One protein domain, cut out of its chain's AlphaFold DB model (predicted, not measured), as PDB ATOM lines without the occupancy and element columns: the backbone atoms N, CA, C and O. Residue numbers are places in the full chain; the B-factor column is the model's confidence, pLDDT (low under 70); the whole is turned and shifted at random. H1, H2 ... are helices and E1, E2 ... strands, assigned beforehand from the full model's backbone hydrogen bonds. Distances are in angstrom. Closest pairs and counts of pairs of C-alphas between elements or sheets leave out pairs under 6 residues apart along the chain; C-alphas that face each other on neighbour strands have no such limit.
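This is residues 9 to 68 of the 105 residues of an uncharacterized protein of Zostera marina (UniProt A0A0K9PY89). A small sheet of two parallel strands, E1 and E2, is covered on one face by two crossing helices, H1 mainly by E1 and H2 mainly by E2. Residues 61 to 68 make a tail that runs on beyond E2 and adds to the length. The printed part has 60 residues, with two named helices and two named strands in the order H1, E1, H2, E2, in a mixed class of helices and strands. It is compact, with a radius of gyration of the C-alphas of 11.6 A and spans of 33 by 24 by 15 A.

Strand E1 is residues 30 to 34, beginning at C-alpha 30 (-10.741, -40.671, 35.153), and E2 is residues 56 to 60, ending at C-alpha 60 (-18.197, -29.165, 34.540). Helix H1, residues 9 to 25, is 24.4 A long and begins at C-alpha 9 (-18.812, -33.277, 16.134). Helix H2, residues 37 to 50, is 19.9 A long.

E1 and E2 are parallel neighbours at 25 degrees, with N 32 and O 57 at 2.8 A and N 57 and O 30 at 2.9 A, within hydrogen-bond range. E1, H2 and E2 form a strand-helix-strand unit, two parallel neighbour strands with a helix between them, whose crossover is right-handed. The closest C-alphas of H2 and E2 are those of Ala 40 and Thr 58, 6.1 A apart. The closest C-alphas of H1 and E1 are those of Ala 24 and Val 30, 6.6 A apart. H1 and H2 touch, the C-alphas of Val 17 and Ala 43 being closest at 5.6 A, and run the same way at a steep tilt of 50 degrees. Every O i to N i+4 pair is within hydrogen-bond range in H2, and 11 of 13 are in H1.

The C-alphas farthest apart are those of Ser 50 and Phe 66, at 34.7 A. The printed part has no cut, and the links H1 to E1, E1 to H2 and H2 to E2 are tight. Mean pLDDT of the printed part is 81.1, and residues 9 to 15 are under 70.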
ATOM      1  N   LEU A   9     -18.364 -32.863  14.809       45.41
ATOM      2  CA  LEU A   9     -18.812 -33.277  16.134       45.41
ATOM      3  C   LEU A   9     -18.470 -34.737  16.475       45.41
ATOM      4  O   LEU A   9     -18.289 -35.031  17.649       45.41
ATOM      5  N   GLN A  10     -18.364 -35.652  15.505       46.91
ATOM      6  CA  GLN A  10     -18.031 -37.056  15.799       46.91
ATOM      7  C   GLN A  10     -16.533 -37.283  16.039       46.91
ATOM      8  O   GLN A  10     -16.184 -38.109  16.880       46.91
ATOM      9  N   GLU A  11     -15.647 -36.546  15.363       53.28
ATOM     10  CA  GLU A  11     -14.195 -36.696  15.552       53.28
ATOM     11  C   GLU A  11     -13.715 -36.107  16.884       53.28
ATOM     12  O   GLU A  11     -12.933 -36.747  17.589       53.28
ATOM     13  N   GLU A  12     -14.233 -34.939  17.279       53.50
ATOM     14  CA  GLU A  12     -13.853 -34.292  18.544       53.50
ATOM     15  C   GLU A  12     -14.251 -35.152  19.761       53.50
ATOM     16  O   GLU A  12     -13.500 -35.290  20.729       53.50
ATOM     17  N   GLN A  13     -15.413 -35.813  19.685       54.12
ATOM     18  CA  GLN A  13     -15.860 -36.771  20.700       54.12
ATOM     19  C   GLN A  13     -15.035 -38.068  20.690       54.12
ATOM     20  O   GLN A  13     -14.735 -38.616  21.754       54.12
ATOM     21  N   ALA A  14     -14.626 -38.554  19.513       60.12
ATOM     22  CA  ALA A  14     -13.857 -39.792  19.381       60.12
ATOM     23  C   ALA A  14     -12.467 -39.696  20.035       60.12
ATOM     24  O   ALA A  14     -12.005 -40.661  20.652       60.12
ATOM     25  N   GLU A  15     -11.814 -38.534  19.957       67.75
ATOM     26  CA  GLU A  15     -10.493 -38.329  20.561       67.75
ATOM     27  C   GLU A  15     -10.552 -38.355  22.100       67.75
ATOM     28  O   GLU A  15      -9.719 -38.994  22.756       67.75
ATOM     29  N   LEU A  16     -11.573 -37.715  22.684       73.19
ATOM     30  CA  LEU A  16     -11.819 -37.733  24.128       73.19
ATOM     31  C   LEU A  16     -12.111 -39.154  24.618       73.19
ATOM     32  O   LEU A  16     -11.470 -39.635  25.556       73.19
ATOM     33  N   VAL A  17     -13.043 -39.844  23.954       74.94
ATOM     34  CA  VAL A  17     -13.438 -41.216  24.297       74.94
ATOM     35  C   VAL A  17     -12.242 -42.160  24.217       74.94
ATOM     36  O   VAL A  17     -12.029 -42.953  25.134       74.94
ATOM     37  N   GLY A  18     -11.410 -42.047  23.176       79.00
ATOM     38  CA  GLY A  18     -10.216 -42.876  23.009       79.00
ATOM     39  C   GLY A  18      -9.224 -42.737  24.166       79.00
ATOM     40  O   GLY A  18      -8.776 -43.744  24.719       79.00
ATOM     41  N   ARG A  19      -8.917 -41.502  24.585       80.75
ATOM     42  CA  ARG A  19      -7.981 -41.244  25.695       80.75
ATOM     43  C   ARG A  19      -8.515 -41.740  27.033       80.75
ATOM     44  O   ARG A  19      -7.803 -42.448  27.747       80.75
ATOM     45  N   VAL A  20      -9.763 -41.402  27.355       83.38
ATOM     46  CA  VAL A  20     -10.398 -41.821  28.613       83.38
ATOM     47  C   VAL A  20     -10.509 -43.344  28.659       83.38
ATOM     48  O   VAL A  20     -10.172 -43.940  29.677       83.38
ATOM     49  N   ARG A  21     -10.871 -43.995  27.547       81.81
ATOM     50  CA  ARG A  21     -10.940 -45.459  27.448       81.81
ATOM     51  C   ARG A  21      -9.596 -46.123  27.738       81.81
ATOM     52  O   ARG A  21      -9.561 -47.088  28.492       81.81
ATOM     53  N   VAL A  22      -8.495 -45.625  27.174       83.44
ATOM     54  CA  VAL A  22      -7.155 -46.196  27.419       83.44
ATOM     55  C   VAL A  22      -6.748 -46.067  28.889       83.44
ATOM     56  O   VAL A  22      -6.178 -47.003  29.446       83.44
ATOM     57  N   LEU A  23      -7.048 -44.934  29.526       83.38
ATOM     58  CA  LEU A  23      -6.763 -44.724  30.948       83.38
ATOM     59  C   LEU A  23      -7.649 -45.604  31.841       83.38
ATOM     60  O   LEU A  23      -7.141 -46.265  32.745       83.38
ATOM     61  N   ALA A  24      -8.944 -45.687  31.536       83.62
ATOM     62  CA  ALA A  24      -9.894 -46.525  32.259       83.62
ATOM     63  C   ALA A  24      -9.562 -48.023  32.145       83.62
ATOM     64  O   ALA A  24      -9.638 -48.752  33.130       83.62
ATOM     65  N   LEU A  25      -9.119 -48.491  30.971       82.06
ATOM     66  CA  LEU A  25      -8.645 -49.869  30.773       82.06
ATOM     67  C   LEU A  25      -7.396 -50.196  31.601       82.06
ATOM     68  O   LEU A  25      -7.158 -51.359  31.913       82.06
ATOM     69  N   ARG A  26      -6.607 -49.185  31.975       83.06
ATOM     70  CA  ARG A  26      -5.454 -49.336  32.873       83.06
ATOM     71  C   ARG A  26      -5.831 -49.244  34.355       83.06
ATOM     72  O   ARG A  26      -4.937 -49.216  35.194       83.06
ATOM     73  N   GLY A  27      -7.126 -49.198  34.678       81.56
ATOM     74  CA  GLY A  27      -7.629 -49.121  36.051       81.56
ATOM     75  C   GLY A  27      -7.529 -47.729  36.674       81.56
ATOM     76  O   GLY A  27      -7.679 -47.599  37.886       81.56
ATOM     77  N   ALA A  28      -7.269 -46.687  35.880       86.06
ATOM     78  CA  ALA A  28      -7.267 -45.322  36.389       86.06
ATOM     79  C   ALA A  28      -8.702 -44.824  36.611       86.06
ATOM     80  O   ALA A  28      -9.586 -45.057  35.783       86.06
ATOM     81  N   HIS A  29      -8.911 -44.078  37.696       88.50
ATOM     82  CA  HIS A  29     -10.117 -43.276  37.880       88.50
ATOM     83  C   HIS A  29      -9.968 -41.991  37.072       88.50
ATOM     84  O   HIS A  29      -9.069 -41.187  37.326       88.50
ATOM     85  N   VAL A  30     -10.818 -41.815  36.063       88.81
ATOM     86  CA  VAL A  30     -10.741 -40.671  35.153       88.81
ATOM     87  C   VAL A  30     -11.896 -39.717  35.418       88.81
ATOM     88  O   VAL A  30     -13.054 -40.126  35.436       88.81
ATOM     89  N   ILE A  31     -11.582 -38.433  35.577       89.69
ATOM     90  CA  ILE A  31     -12.579 -37.364  35.634       89.69
ATOM     91  C   ILE A  31     -12.526 -36.590  34.320       89.69
ATOM     92  O   ILE A  31     -11.515 -35.974  33.985       89.69
ATOM     93  N   ILE A  32     -13.623 -36.627  33.570       88.25
ATOM     94  CA  ILE A  32     -13.804 -35.861  32.343       88.25
ATOM     95  C   ILE A  32     -14.284 -34.464  32.725       88.25
ATOM     96  O   ILE A  32     -15.439 -34.277  33.110       88.25
ATOM     97  N   ALA A  33     -13.390 -33.488  32.608       87.75
ATOM     98  CA  ALA A  33     -13.690 -32.086  32.848       87.75
ATOM     99  C   ALA A  33     -13.992 -31.376  31.516       87.75
ATOM    100  O   ALA A  33     -13.121 -31.292  30.650       87.75
ATOM    101  N   THR A  34     -15.221 -30.892  31.316       85.12
ATOM    102  CA  THR A  34     -15.618 -30.217  30.063       85.12
ATOM    103  C   THR A  34     -16.725 -29.190  30.278       85.12
ATOM    104  O   THR A  34     -17.468 -29.252  31.254       85.12
ATOM    105  N   ARG A  35     -16.863 -28.254  29.331       84.75
ATOM    106  CA  ARG A  35     -17.972 -27.287  29.275       84.75
ATOM    107  C   ARG A  35     -19.285 -27.938  28.843       84.75
ATOM    108  O   ARG A  35     -20.358 -27.485  29.219       84.75
ATOM    109  N   ASN A  36     -19.210 -28.985  28.019       83.19
ATOM    110  CA  ASN A  36     -20.389 -29.678  27.513       83.19
ATOM    111  C   ASN A  36     -20.590 -30.994  28.267       83.19
ATOM    112  O   ASN A  36     -20.106 -32.046  27.850       83.19
ATOM    113  N   LEU A  37     -21.336 -30.932  29.370       84.44
ATOM    114  CA  LEU A  37     -21.650 -32.113  30.173       84.44
ATOM    115  C   LEU A  37     -22.395 -33.198  29.387       84.44
ATOM    116  O   LEU A  37     -22.162 -34.373  29.634       84.44
ATOM    117  N   LYS A  38     -23.242 -32.840  28.410       84.81
ATOM    118  CA  LYS A  38     -23.974 -33.839  27.610       84.81
ATOM    119  C   LYS A  38     -23.017 -34.728  26.819       84.81
ATOM    120  O   LYS A  38     -23.129 -35.947  26.885       84.81
ATOM    121  N   ALA A  39     -22.039 -34.112  26.157       81.12
ATOM    122  CA  ALA A  39     -20.970 -34.824  25.461       81.12
ATOM    123  C   ALA A  39     -20.153 -35.711  26.418       81.12
ATOM    124  O   ALA A  39     -19.814 -36.845  26.095       81.12
ATOM    125  N   ALA A  40     -19.870 -35.208  27.624       84.06
ATOM    126  CA  ALA A  40     -19.155 -35.960  28.654       84.06
ATOM    127  C   ALA A  40     -19.925 -37.211  29.106       84.06
ATOM    128  O   ALA A  40     -19.337 -38.279  29.258       84.06
ATOM    129  N   GLU A  41     -21.237 -37.081  29.315       87.00
ATOM    130  CA  GLU A  41     -22.116 -38.181  29.721       87.00
ATOM    131  C   GLU A  41     -22.272 -39.230  28.620       87.00
ATOM    132  O   GLU A  41     -22.253 -40.428  28.899       87.00
ATOM    133  N   GLU A  42     -22.395 -38.807  27.362       86.50
ATOM    134  CA  GLU A  42     -22.403 -39.714  26.209       86.50
ATOM    135  C   GLU A  42     -21.089 -40.499  26.124       86.50
ATOM    136  O   GLU A  42     -21.107 -41.729  26.049       86.50
ATOM    137  N   ALA A  43     -19.949 -39.813  26.249       84.25
ATOM    138  CA  ALA A  43     -18.636 -40.447  26.297       84.25
ATOM    139  C   ALA A  43     -18.510 -41.436  27.468       84.25
ATOM    140  O   ALA A  43     -18.043 -42.560  27.283       84.25
ATOM    141  N   LYS A  44     -18.968 -41.052  28.666       86.88
ATOM    142  CA  LYS A  44     -18.986 -41.922  29.849       86.88
ATOM    143  C   LYS A  44     -19.799 -43.191  29.595       86.88
ATOM    144  O   LYS A  44     -19.308 -44.277  29.896       86.88
ATOM    145  N   LYS A  45     -20.997 -43.075  29.014       87.12
ATOM    146  CA  LYS A  45     -21.844 -44.229  28.670       87.12
ATOM    147  C   LYS A  45     -21.145 -45.178  27.703       87.12
ATOM    148  O   LYS A  45     -21.037 -46.356  28.007       87.12
ATOM    149  N   LEU A  46     -20.576 -44.659  26.613       85.00
ATOM    150  CA  LEU A  46     -19.850 -45.476  25.628       85.00
ATOM    151  C   LEU A  46     -18.678 -46.254  26.250       85.00
ATOM    152  O   LEU A  46     -18.381 -47.387  25.860       85.00
ATOM    153  N   ILE A  47     -17.997 -45.647  27.223       83.62
ATOM    154  CA  ILE A  47     -16.877 -46.278  27.925       83.62
ATOM    155  C   ILE A  47     -17.373 -47.343  28.902       83.62
ATOM    156  O   ILE A  47     -16.782 -48.419  28.942       83.62
ATOM    157  N   LEU A  48     -18.453 -47.075  29.641       85.38
ATOM    158  CA  LEU A  48     -19.069 -48.043  30.552       85.38
ATOM    159  C   LEU A  48     -19.666 -49.243  29.807       85.38
ATOM    160  O   LEU A  48     -19.518 -50.371  30.272       85.38
ATOM    161  N   ASP A  49     -20.250 -49.024  28.628       85.06
ATOM    162  CA  ASP A  49     -20.736 -50.095  27.748       85.06
ATOM    163  C   ASP A  49     -19.585 -50.995  27.272       85.06
ATOM    164  O   ASP A  49     -19.739 -52.207  27.137       85.06
ATOM    165  N   SER A  50     -18.404 -50.410  27.049       79.44
ATOM    166  CA  SER A  50     -17.198 -51.152  26.662       79.44
ATOM    167  C   SER A  50     -16.489 -51.816  27.846       79.44
ATOM    168  O   SER A  50     -15.786 -52.810  27.665       79.44
ATOM    169  N   ASN A  51     -16.590 -51.233  29.041       79.06
ATOM    170  CA  ASN A  51     -15.934 -51.690  30.258       79.06
ATOM    171  C   ASN A  51     -16.755 -51.278  31.489       79.06
ATOM    172  O   ASN A  51     -16.625 -50.164  31.998       79.06
ATOM    173  N   SER A  52     -17.544 -52.215  32.009       79.94
ATOM    174  CA  SER A  52     -18.422 -51.992  33.162       79.94
ATOM    175  C   SER A  52     -17.681 -51.717  34.474       79.94
ATOM    176  O   SER A  52     -18.285 -51.201  35.411       79.94
ATOM    177  N   ASN A  53     -16.381 -52.022  34.549       82.06
ATOM    178  CA  ASN A  53     -15.545 -51.764  35.725       82.06
ATOM    179  C   ASN A  53     -14.747 -50.449  35.618       82.06
ATOM    180  O   ASN A  53     -13.866 -50.178  36.431       82.06
ATOM    181  N   ALA A  54     -14.994 -49.641  34.583       84.50
ATOM    182  CA  ALA A  54     -14.333 -48.355  34.417       84.50
ATOM    183  C   ALA A  54     -14.854 -47.324  35.434       84.50
ATOM    184  O   ALA A  54     -16.044 -47.015  35.475       84.50
ATOM    185  N   HIS A  55     -13.951 -46.718  36.205       86.62
ATOM    186  CA  HIS A  55     -14.279 -45.594  37.081       86.62
ATOM    187  C   HIS A  55     -14.148 -44.280  36.307       86.62
ATOM    188  O   HIS A  55     -13.047 -43.748  36.145       86.62
ATOM    189  N   VAL A  56     -15.275 -43.773  35.800       88.38
ATOM    190  CA  VAL A  56     -15.333 -42.523  35.029       88.38
ATOM    191  C   VAL A  56     -16.364 -41.570  35.628       88.38
ATOM    192  O   VAL A  56     -17.558 -41.874  35.685       88.38
ATOM    193  N   ASP A  57     -15.902 -40.392  36.031       89.44
ATOM    194  CA  ASP A  57     -16.742 -39.281  36.476       89.44
ATOM    195  C   ASP A  57     -16.716 -38.136  35.469       89.44
ATOM    196  O   ASP A  57     -15.774 -37.968  34.700       89.44
ATOM    197  N   THR A  58     -17.764 -37.329  35.492       89.44
ATOM    198  CA  THR A  58     -17.959 -36.157  34.641       89.44
ATOM    199  C   THR A  58     -18.105 -34.942  35.543       89.44
ATOM    200  O   THR A  58     -18.781 -34.983  36.572       89.44
ATOM    201  N   MET A  59     -17.418 -33.857  35.200       88.69
ATOM    202  CA  MET A  59     -17.463 -32.610  35.958       88.69
ATOM    203  C   MET A  59     -17.424 -31.422  35.005       88.69
ATOM    204  O   MET A  59     -16.738 -31.436  33.983       88.69
ATOM    205  N   GLU A  60     -18.173 -30.379  35.345       88.44
ATOM    206  CA  GLU A  60     -18.197 -29.165  34.540       88.44
ATOM    207  C   GLU A  60     -16.933 -28.350  34.798       88.44
ATOM    208  O   GLU A  60     -16.592 -28.066  35.949       88.44
ATOM    209  N   LEU A  61     -16.243 -27.966  33.727       86.81
ATOM    210  CA  LEU A  61     -15.081 -27.092  33.805       86.81
ATOM    211  C   LEU A  61     -15.007 -26.196  32.575       86.81
ATOM    212  O   LEU A  61     -14.880 -26.669  31.443       86.81
ATOM    213  N   ASP A  62     -15.010 -24.892  32.823       85.69
ATOM    214  CA  ASP A  62     -14.706 -23.874  31.831       85.69
ATOM    215  C   ASP A  62     -13.397 -23.166  32.183       85.69
ATOM    216  O   ASP A  62     -13.328 -22.352  33.106       85.69
ATOM    217  N   LEU A  63     -12.350 -23.452  31.407       83.56
ATOM    218  CA  LEU A  63     -11.035 -22.832  31.579       83.56
ATOM    219  C   LEU A  63     -11.002 -21.347  31.190       83.56
ATOM    220  O   LEU A  63     -10.058 -20.653  31.558       83.56
ATOM    221  N   SER A  64     -12.027 -20.831  30.500       84.81
ATOM    222  CA  SER A  64     -12.144 -19.393  30.224       84.81
ATOM    223  C   SER A  64     -12.618 -18.583  31.439       84.81
ATOM    224  O   SER A  64     -12.486 -17.360  31.457       84.81
ATOM    225  N   SER A  65     -13.126 -19.250  32.485       86.25
ATOM    226  CA  SER A  65     -13.686 -18.612  33.677       86.25
ATOM    227  C   SER A  65     -12.997 -19.080  34.956       86.25
ATOM    228  O   SER A  65     -13.228 -20.181  35.454       86.25
ATOM    229  N   PHE A  66     -12.237 -18.188  35.597       87.50
ATOM    230  CA  PHE A  66     -11.610 -18.467  36.897       87.50
ATOM    231  C   PHE A  66     -12.608 -18.820  38.010       87.50
ATOM    232  O   PHE A  66     -12.228 -19.444  39.001       87.50
ATOM    233  N   LYS A  67     -13.875 -18.402  37.888       89.62
ATOM    234  CA  LYS A  67     -14.928 -18.802  38.830       89.62
ATOM    235  C   LYS A  67     -15.246 -20.289  38.670       89.62
ATOM    236  O   LYS A  67     -15.277 -20.994  39.670       89.62
ATOM    237  N   SER A  68     -15.403 -20.755  37.428       88.88
ATOM    238  CA  SER A  68     -15.626 -22.174  37.124       88.88
ATOM    239  C   SER A  68     -14.446 -23.029  37.584       88.88
ATOM    240  O   SER A  68     -14.653 -24.021  38.274       88.88
TER     241      SER A  68